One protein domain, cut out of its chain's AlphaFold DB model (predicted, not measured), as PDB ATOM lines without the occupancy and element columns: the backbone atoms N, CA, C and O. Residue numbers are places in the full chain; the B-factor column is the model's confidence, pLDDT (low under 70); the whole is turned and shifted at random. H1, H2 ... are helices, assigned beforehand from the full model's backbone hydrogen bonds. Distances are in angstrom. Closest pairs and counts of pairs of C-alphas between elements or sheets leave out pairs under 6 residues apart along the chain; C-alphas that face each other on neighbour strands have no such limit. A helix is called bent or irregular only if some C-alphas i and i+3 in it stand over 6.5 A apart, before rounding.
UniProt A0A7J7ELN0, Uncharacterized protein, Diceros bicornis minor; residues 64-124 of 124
ATOM      1  N   GLN A  64     -37.406   7.543  25.798       65.38
ATOM      2  CA  GLN A  64     -36.272   8.405  25.492       65.38
ATOM      3  C   GLN A  64     -35.555   7.920  24.232       65.38
ATOM      4  O   GLN A  64     -35.115   8.747  23.437       65.38
ATOM      5  N   LEU A  65     -35.528   6.610  23.968       73.38
ATOM      6  CA  LEU A  65     -34.998   6.069  22.712       73.38
ATOM      7  C   LEU A  65     -35.868   6.436  21.500       73.38
ATOM      8  O   LEU A  65     -35.327   6.767  20.446       73.38
ATOM      9  N   LEU A  66     -37.199   6.448  21.646       76.56
ATOM     10  CA  LEU A  66     -38.117   6.905  20.590       76.56
ATOM     11  C   LEU A  66     -37.958   8.407  20.327       76.56
ATOM     12  O   LEU A  66     -37.928   8.839  19.172       76.56
ATOM     13  N   PHE A  67     -37.792   9.194  21.391       77.31
ATOM     14  CA  PHE A  67     -37.551  10.629  21.290       77.31
ATOM     15  C   PHE A  67     -36.193  10.945  20.644       77.31
ATOM     16  O   PHE A  67     -36.110  11.781  19.740       77.31
ATOM     17  N   LEU A  68     -35.135  10.238  21.045       79.50
ATOM     18  CA  LEU A  68     -33.783  10.412  20.514       79.50
ATOM     19  C   LEU A  68     -33.682   9.953  19.053       79.50
ATOM     20  O   LEU A  68     -33.056  10.635  18.237       79.50
ATOM     21  N   ALA A  69     -34.358   8.852  18.704       79.44
ATOM     22  CA  ALA A  69     -34.523   8.432  17.320       79.44
ATOM     23  C   ALA A  69     -35.214   9.544  16.525       79.44
ATOM     24  O   ALA A  69     -34.612  10.058  15.588       79.44
ATOM     25  N   GLY A  70     -36.398  10.005  16.944       80.00
ATOM     26  CA  GLY A  70     -37.140  11.084  16.277       80.00
ATOM     27  C   GLY A  70     -36.334  12.375  16.081       80.00
ATOM     28  O   GLY A  70     -36.368  12.970  15.002       80.00
ATOM     29  N   LEU A  71     -35.539  12.787  17.071       84.31
ATOM     30  CA  LEU A  71     -34.688  13.975  16.969       84.31
ATOM     31  C   LEU A  71     -33.565  13.810  15.926       84.31
ATOM     32  O   LEU A  71     -33.294  14.740  15.158       84.31
ATOM     33  N   SER A  72     -32.964  12.619  15.840       81.31
ATOM     34  CA  SER A  72     -31.975  12.265  14.807       81.31
ATOM     35  C   SER A  72     -32.574  12.332  13.391       81.31
ATOM     36  O   SER A  72     -31.958  12.880  12.471       81.31
ATOM     37  N   ILE A  73     -33.830  11.886  13.232       80.81
ATOM     38  CA  ILE A  73     -34.592  11.973  11.972       80.81
ATOM     39  C   ILE A  73     -34.768  13.433  11.544       80.81
ATOM     40  O   ILE A  73     -34.484  13.786  10.396       80.81
ATOM     41  N   ILE A  74     -35.202  14.292  12.470       84.88
ATOM     42  CA  ILE A  74     -35.447  15.715  12.205       84.88
ATOM     43  C   ILE A  74     -34.148  16.417  11.779       84.88
ATOM     44  O   ILE A  74     -34.159  17.199  10.825       84.88
ATOM     45  N   ILE A  75     -33.013  16.112  12.419       84.94
ATOM     46  CA  ILE A  75     -31.704  16.673  12.043       84.94
ATOM     47  C   ILE A  75     -31.311  16.292  10.602       84.94
ATOM     48  O   ILE A  75     -30.849  17.154   9.843       84.94
ATOM     49  N   GLY A  76     -31.528  15.035  10.198       78.62
ATOM     50  CA  GLY A  76     -31.184  14.536   8.860       78.62
ATOM     51  C   GLY A  76     -32.105  15.062   7.753       78.62
ATOM     52  O   GLY A  76     -31.642  15.424   6.663       78.62
ATOM     53  N   LEU A  77     -33.405  15.183   8.041       78.94
ATOM     54  CA  LEU A  77     -34.403  15.731   7.115       78.94
ATOM     55  C   LEU A  77     -34.161  17.212   6.809       78.94
ATOM     56  O   LEU A  77     -34.294  17.635   5.662       78.94
ATOM     57  N   LYS A  78     -33.718  18.002   7.792       79.75
ATOM     58  CA  LYS A  78     -33.424  19.433   7.589       79.75
ATOM     59  C   LYS A  78     -32.334  19.674   6.539       79.75
ATOM     60  O   LYS A  78     -32.474  20.565   5.704       79.75
ATOM     61  N   LYS A  79     -31.266  18.867   6.544       74.12
ATOM     62  CA  LYS A  79     -30.158  18.967   5.572       74.12
ATOM     63  C   LYS A  79     -30.560  18.516   4.166       74.12
ATOM     64  O   LYS A  79     -30.059  19.056   3.185       74.12
ATOM     65  N   THR A  80     -31.471  17.555   4.066       76.38
ATOM     66  CA  THR A  80     -31.864  16.941   2.790       76.38
ATOM     67  C   THR A  80     -32.995  17.705   2.103       76.38
ATOM     68  O   THR A  80     -32.959  17.870   0.885       76.38
ATOM     69  N   LEU A  81     -33.920  18.303   2.860       74.12
ATOM     70  CA  LEU A  81     -34.943  19.213   2.327       74.12
ATOM     71  C   LEU A  81     -34.349  20.516   1.774       74.12
ATOM     72  O   LEU A  81     -34.788  20.983   0.722       74.12
ATOM     73  N   ALA A  82     -33.317  21.067   2.425       75.12
ATOM     74  CA  ALA A  82     -32.618  22.261   1.944       75.12
ATOM     75  C   ALA A  82     -31.945  22.040   0.576       75.12
ATOM     76  O   ALA A  82     -31.899  22.946  -0.251       75.12
ATOM     77  N   PHE A  83     -31.477  20.816   0.310       67.69
ATOM     78  CA  PHE A  83     -30.871  20.434  -0.966       67.69
ATOM     79  C   PHE A  83     -31.924  20.119  -2.048       67.69
ATOM     80  O   PHE A  83     -31.652  20.255  -3.241       67.69
ATOM     81  N   PHE A  84     -33.146  19.734  -1.650       63.59
ATOM     82  CA  PHE A  84     -34.205  19.318  -2.579       63.59
ATOM     83  C   PHE A  84     -35.086  20.408  -3.156       63.59
ATOM     84  O   PHE A  84     -35.795  20.153  -4.133       63.59
ATOM     85  N   PHE A  85     -35.018  21.628  -2.637       62.84
ATOM     86  CA  PHE A  85     -35.819  22.726  -3.176       62.84
ATOM     87  C   PHE A  85     -35.385  23.204  -4.573       62.84
ATOM     88  O   PHE A  85     -36.062  24.028  -5.187       62.84
ATOM     89  N   GLN A  86     -34.334  22.615  -5.149       64.25
ATOM     90  CA  GLN A  86     -34.039  22.735  -6.574       64.25
ATOM     91  C   GLN A  86     -34.915  21.767  -7.387       64.25
ATOM     92  O   GLN A  86     -34.522  20.647  -7.722       64.25
ATOM     93  N   ARG A  87     -36.121  22.233  -7.744       58.78
ATOM     94  CA  ARG A  87     -37.160  21.524  -8.531       58.78
ATOM     95  C   ARG A  87     -36.665  20.863  -9.830       58.78
ATOM     96  O   ARG A  87     -37.342  19.995 -10.370       58.78
ATOM     97  N   HIS A  88     -35.484  21.226 -10.319       64.50
ATOM     98  CA  HIS A  88     -34.926  20.752 -11.582       64.50
ATOM     99  C   HIS A  88     -34.227  19.370 -11.509       64.50
ATOM    100  O   HIS A  88     -33.861  18.821 -12.547       64.50
ATOM    101  N   LYS A  89     -34.037  18.761 -10.322       65.25
ATOM    102  CA  LYS A  89     -33.287  17.484 -10.158       65.25
ATOM    103  C   LYS A  89     -34.060  16.348  -9.456       65.25
ATOM    104  O   LYS A  89     -33.458  15.419  -8.923       65.25
ATOM    105  N   LEU A  90     -35.391  16.366  -9.543       68.12
ATOM    106  CA  LEU A  90     -36.326  15.413  -8.909       68.12
ATOM    107  C   LEU A  90     -36.050  13.912  -9.162       68.12
ATOM    108  O   LEU A  90     -36.397  13.071  -8.334       68.12
ATOM    109  N   LYS A  91     -35.388  13.545 -10.266       73.00
ATOM    110  CA  LYS A  91     -35.018  12.142 -10.544       73.00
ATOM    111  C   LYS A  91     -33.935  11.605  -9.597       73.00
ATOM    112  O   LYS A  91     -34.044  10.471  -9.142       73.00
ATOM    113  N   GLY A  92     -32.932  12.417  -9.251       76.38
ATOM    114  CA  GLY A  92     -31.912  12.036  -8.262       76.38
ATOM    115  C   GLY A  92     -32.471  12.028  -6.837       76.38
ATOM    116  O   GLY A  92     -32.060  11.228  -5.998       76.38
ATOM    117  N   THR A  93     -33.482  12.865  -6.595       77.56
ATOM    118  CA  THR A  93     -34.163  12.989  -5.310       77.56
ATOM    119  C   THR A  93     -34.799  11.719  -4.820       77.56
ATOM    120  O   THR A  93     -34.623  11.349  -3.663       77.56
ATOM    121  N   SER A  94     -35.534  11.046  -5.697       81.88
ATOM    122  CA  SER A  94     -36.310   9.883  -5.296       81.88
ATOM    123  C   SER A  94     -35.424   8.717  -4.856       81.88
ATOM    124  O   SER A  94     -35.807   7.995  -3.940       81.88
ATOM    125  N   LEU A  95     -34.247   8.532  -5.468       82.31
ATOM    126  CA  LEU A  95     -33.298   7.475  -5.089       82.31
ATOM    127  C   LEU A  95     -32.704   7.733  -3.703       82.31
ATOM    128  O   LEU A  95     -32.648   6.833  -2.867       82.31
ATOM    129  N   PHE A  96     -32.332   8.982  -3.441       77.81
ATOM    130  CA  PHE A  96     -31.784   9.391  -2.157       77.81
ATOM    131  C   PHE A  96     -32.844   9.363  -1.042       77.81
ATOM    132  O   PHE A  96     -32.610   8.799   0.027       77.81
ATOM    133  N   LEU A  97     -34.041   9.900  -1.306       84.00
ATOM    134  CA  LEU A  97     -35.151   9.912  -0.352       84.00
ATOM    135  C   LEU A  97     -35.585   8.488   0.005       84.00
ATOM    136  O   LEU A  97     -35.817   8.194   1.171       84.00
ATOM    137  N   ARG A  98     -35.632   7.579  -0.973       87.00
ATOM    138  CA  ARG A  98     -35.961   6.169  -0.738       87.00
ATOM    139  C   ARG A  98     -34.918   5.467   0.138       87.00
ATOM    140  O   ARG A  98     -35.305   4.700   1.015       87.00
ATOM    141  N   GLY A  99     -33.625   5.748  -0.050       84.44
ATOM    142  CA  GLY A  99     -32.561   5.232   0.821       84.44
ATOM    143  C   GLY A  99     -32.689   5.733   2.262       84.44
ATOM    144  O   GLY A  99     -32.650   4.938   3.201       84.44
ATOM    145  N   VAL A 100     -32.939   7.035   2.429       83.25
ATOM    146  CA  VAL A 100     -33.184   7.658   3.737       83.25
ATOM    147  C   VAL A 100     -34.423   7.065   4.408       83.25
ATOM    148  O   VAL A 100     -34.341   6.656   5.560       83.25
ATOM    149  N   VAL A 101     -35.541   6.927   3.693       84.75
ATOM    150  CA  VAL A 101     -36.787   6.337   4.214       84.75
ATOM    151  C   VAL A 101     -36.599   4.875   4.633       84.75
ATOM    152  O   VAL A 101     -37.102   4.480   5.679       84.75
ATOM    153  N   ILE A 102     -35.848   4.067   3.880       87.31
ATOM    154  CA  ILE A 102     -35.584   2.661   4.237       87.31
ATOM    155  C   ILE A 102     -34.798   2.551   5.548       87.31
ATOM    156  O   ILE A 102     -35.155   1.744   6.409       87.31
ATOM    157  N   VAL A 103     -33.753   3.363   5.725       83.25
ATOM    158  CA  VAL A 103     -32.961   3.389   6.968       83.25
ATOM    159  C   VAL A 103     -33.797   3.933   8.128       83.25
ATOM    160  O   VAL A 103     -33.785   3.357   9.218       83.25
ATOM    161  N   LEU A 104     -34.570   4.991   7.864       81.94
ATOM    162  CA  LEU A 104     -35.476   5.619   8.818       81.94
ATOM    163  C   LEU A 104     -36.620   4.726   9.249       81.94
ATOM    164  O   LEU A 104     -37.102   4.947  10.337       81.94
ATOM    165  N   LEU A 105     -37.091   3.783   8.438       81.81
ATOM    166  CA  LEU A 105     -38.165   2.872   8.829       81.81
ATOM    167  C   LEU A 105     -37.612   1.642   9.546       81.81
ATOM    168  O   LEU A 105     -38.216   1.196  10.515       81.81
ATOM    169  N   ARG A 106     -36.447   1.120   9.136       82.25
ATOM    170  CA  ARG A 106     -35.858  -0.100   9.718       82.25
ATOM    171  C   ARG A 106     -35.649   0.009  11.237       82.25
ATOM    172  O   ARG A 106     -35.968  -0.930  11.956       82.25
ATOM    173  N   TRP A 107     -35.132   1.142  11.709       75.06
ATOM    174  CA  TRP A 107     -34.829   1.386  13.125       75.06
ATOM    175  C   TRP A 107     -36.070   1.578  14.026       75.06
ATOM    176  O   TRP A 107     -36.206   0.842  15.003       75.06
ATOM    177  N   PRO A 108     -37.011   2.493  13.732       79.50
ATOM    178  CA  PRO A 108     -38.223   2.672  14.528       79.50
ATOM    179  C   PRO A 108     -39.230   1.531  14.370       79.50
ATOM    180  O   PRO A 108     -39.928   1.252  15.342       79.50
ATOM    181  N   LEU A 109     -39.289   0.822  13.227       81.75
ATOM    182  CA  LEU A 109     -40.094  -0.409  13.162       81.75
ATOM    183  C   LEU A 109     -39.590  -1.437  14.173       81.75
ATOM    184  O   LEU A 109     -40.404  -2.055  14.846       81.75
ATOM    185  N   LEU A 110     -38.270  -1.601  14.309       80.75
ATOM    186  CA  LEU A 110     -37.703  -2.502  15.312       80.75
ATOM    187  C   LEU A 110     -38.114  -2.096  16.733       80.75
ATOM    188  O   LEU A 110     -38.499  -2.965  17.510       80.75
ATOM    189  N   GLY A 111     -38.093  -0.797  17.051       78.44
ATOM    190  CA  GLY A 111     -38.555  -0.275  18.343       78.44
ATOM    191  C   GLY A 111     -40.029  -0.587  18.620       78.44
ATOM    192  O   GLY A 111     -40.354  -1.142  19.667       78.44
ATOM    193  N   MET A 112     -40.911  -0.324  17.652       81.88
ATOM    194  CA  MET A 112     -42.349  -0.611  17.766       81.88
ATOM    195  C   MET A 112     -42.643  -2.118  17.852       81.88
ATOM    196  O   MET A 112     -43.494  -2.551  18.631       81.88
ATOM    197  N   CYS A 113     -41.931  -2.939  17.075       83.56
ATOM    198  CA  CYS A 113     -42.069  -4.393  17.117       83.56
ATOM    199  C   CYS A 113     -41.585  -4.975  18.449       83.56
ATOM    200  O   CYS A 113     -42.254  -5.855  18.982       83.56
ATOM    201  N   LEU A 114     -40.469  -4.492  19.003       81.25
ATOM    202  CA  LEU A 114     -39.959  -4.930  20.309       81.25
ATOM    203  C   LEU A 114     -40.928  -4.590  21.446       81.25
ATOM    204  O   LEU A 114     -41.168  -5.437  22.309       81.25
ATOM    205  N   GLU A 115     -41.518  -3.395  21.412       76.62
ATOM    206  CA  GLU A 115     -42.565  -2.985  22.356       76.62
ATOM    207  C   GLU A 115     -43.773  -3.935  22.277       76.62
ATOM    208  O   GLU A 115     -44.236  -4.480  23.280       76.62
ATOM    209  N   THR A 116     -44.226  -4.229  21.054       80.81
ATOM    210  CA  THR A 116     -45.380  -5.110  20.819       80.81
ATOM    211  C   THR A 116     -45.084  -6.566  21.198       80.81
ATOM    212  O   THR A 116     -45.943  -7.242  21.759       80.81
ATOM    213  N   TYR A 117     -43.868  -7.062  20.943       82.94
ATOM    214  CA  TYR A 117     -43.454  -8.430  21.279       82.94
ATOM    215  C   TYR A 117     -43.457  -8.663  22.795       82.94
ATOM    216  O   TYR A 117     -43.893  -9.714  23.271       82.94
ATOM    217  N   ARG A 118     -43.036  -7.653  23.569       68.75
ATOM    218  CA  ARG A 118     -43.142  -7.672  25.034       68.75
ATOM    219  C   ARG A 118     -44.587  -7.645  25.515       68.75
ATOM    220  O   ARG A 118     -44.910  -8.384  26.440       68.75
ATOM    221  N   PHE A 119     -45.447  -6.850  24.880       75.88
ATOM    222  CA  PHE A 119     -46.870  -6.802  25.218       75.88
ATOM    223  C   PHE A 119     -47.549  -8.156  24.975       75.88
ATOM    224  O   PHE A 119     -48.248  -8.668  25.843       75.88
ATOM    225  N   PHE A 120     -47.265  -8.797  23.839       81.94
ATOM    226  CA  PHE A 120     -47.814 -10.113  23.502       81.94
ATOM    227  C   PHE A 120     -47.364 -11.218  24.470       81.94
ATOM    228  O   PHE A 120     -48.150 -12.100  24.807       81.94
ATOM    229  N   SER A 121     -46.125 -11.149  24.968       77.62
ATOM    230  CA  SER A 121     -45.619 -12.087  25.978       77.62
ATOM    231  C   SER A 121     -46.295 -11.940  27.347       77.62
ATOM    232  O   SER A 121     -46.169 -12.848  28.164       77.62
ATOM    233  N   LEU A 122     -46.970 -10.818  27.612       74.00
ATOM    234  CA  LEU A 122     -47.666 -10.534  28.874       74.00
ATOM    235  C   LEU A 122     -49.097 -11.111  28.892       74.00
ATOM    236  O   LEU A 122     -49.645 -11.356  29.958       74.00
ATOM    237  N   PHE A 123     -49.681 -11.380  27.717       69.38
ATOM    238  CA  PHE A 123     -51.007 -12.000  27.558       69.38
ATOM    239  C   PHE A 123     -50.959 -13.519  27.308       69.38
ATOM    240  O   PHE A 123     -51.997 -14.125  27.039       69.38
ATOM    241  N   LYS A 124     -49.774 -14.135  27.397       54.69
ATOM    242  CA  LYS A 124     -49.570 -15.588  27.321       54.69
ATOM    243  C   LYS A 124     -49.349 -16.176  28.704       54.69
ATOM    244  O   LYS A 124     -49.816 -17.304  28.958       54.69
TER     245      LYS A 124
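What this domain is: This is residues 64 to 124 of the 124 residues of an uncharacterized protein of Diceros bicornis minor (UniProt A0A7J7ELN0). The domain is a long helical hairpin: H1 runs one way, the chain turns back at residues 85 and 86, and the longer H2 returns beside H1, with few contacts between the two. The far part of H2 with the tail, residues 113 to 124, sticks out at the end away from the turn, and the turn itself, residues 85 to 91, stands free at the other end. The printed part has 61 residues with two named helices, H1 then H2, and no named strand; the class is all helix. It is a rod of 55 by 22 by 11 A, only just extended, close to loose, with a radius of gyration of the C-alphas of 16.0 A.

Where its parts are: H1 holds residues 64 to 84 and is 30.2 A long from C-alpha 64 at (-36.272, 8.405, 25.492) to C-alpha 84 at (-34.205, 19.318, -2.579). H2 holds residues 87 to 122 and is 50.4 A long, ending with C-alpha 122 at (-47.666, -10.534, 28.874). H2 is irregular, with C-alphas 88 and 91 at 8.7 A, and has a kink of 51 degrees near residue 94.

How they stand to each other: H1 and H2 form a helical hairpin over a tight link of 2 residues. They touch, with 6 pairs of C-alphas within 8 A; the closest C-alphas are those of Phe 84 and Thr 93, 6.9 A apart. Their lines stand at a shallow tilt of 9 degrees, opposite ways, though the line of H2 is a rough one. O i to N i+4 pairs are within hydrogen-bond range in 15 of 17 cases in H1 and 27 of 32 in H2.

The domain as a whole: The two C-alphas farthest apart are those of His 88 and Lys 124, 55.2 A. The printed part has no cut and ends at Lys 124, the chain's last residue. Mean pLDDT of the printed part is 76.9; it is under 70 at residue 64, residues 83 to 90, residue 118 and residues 123 to 124.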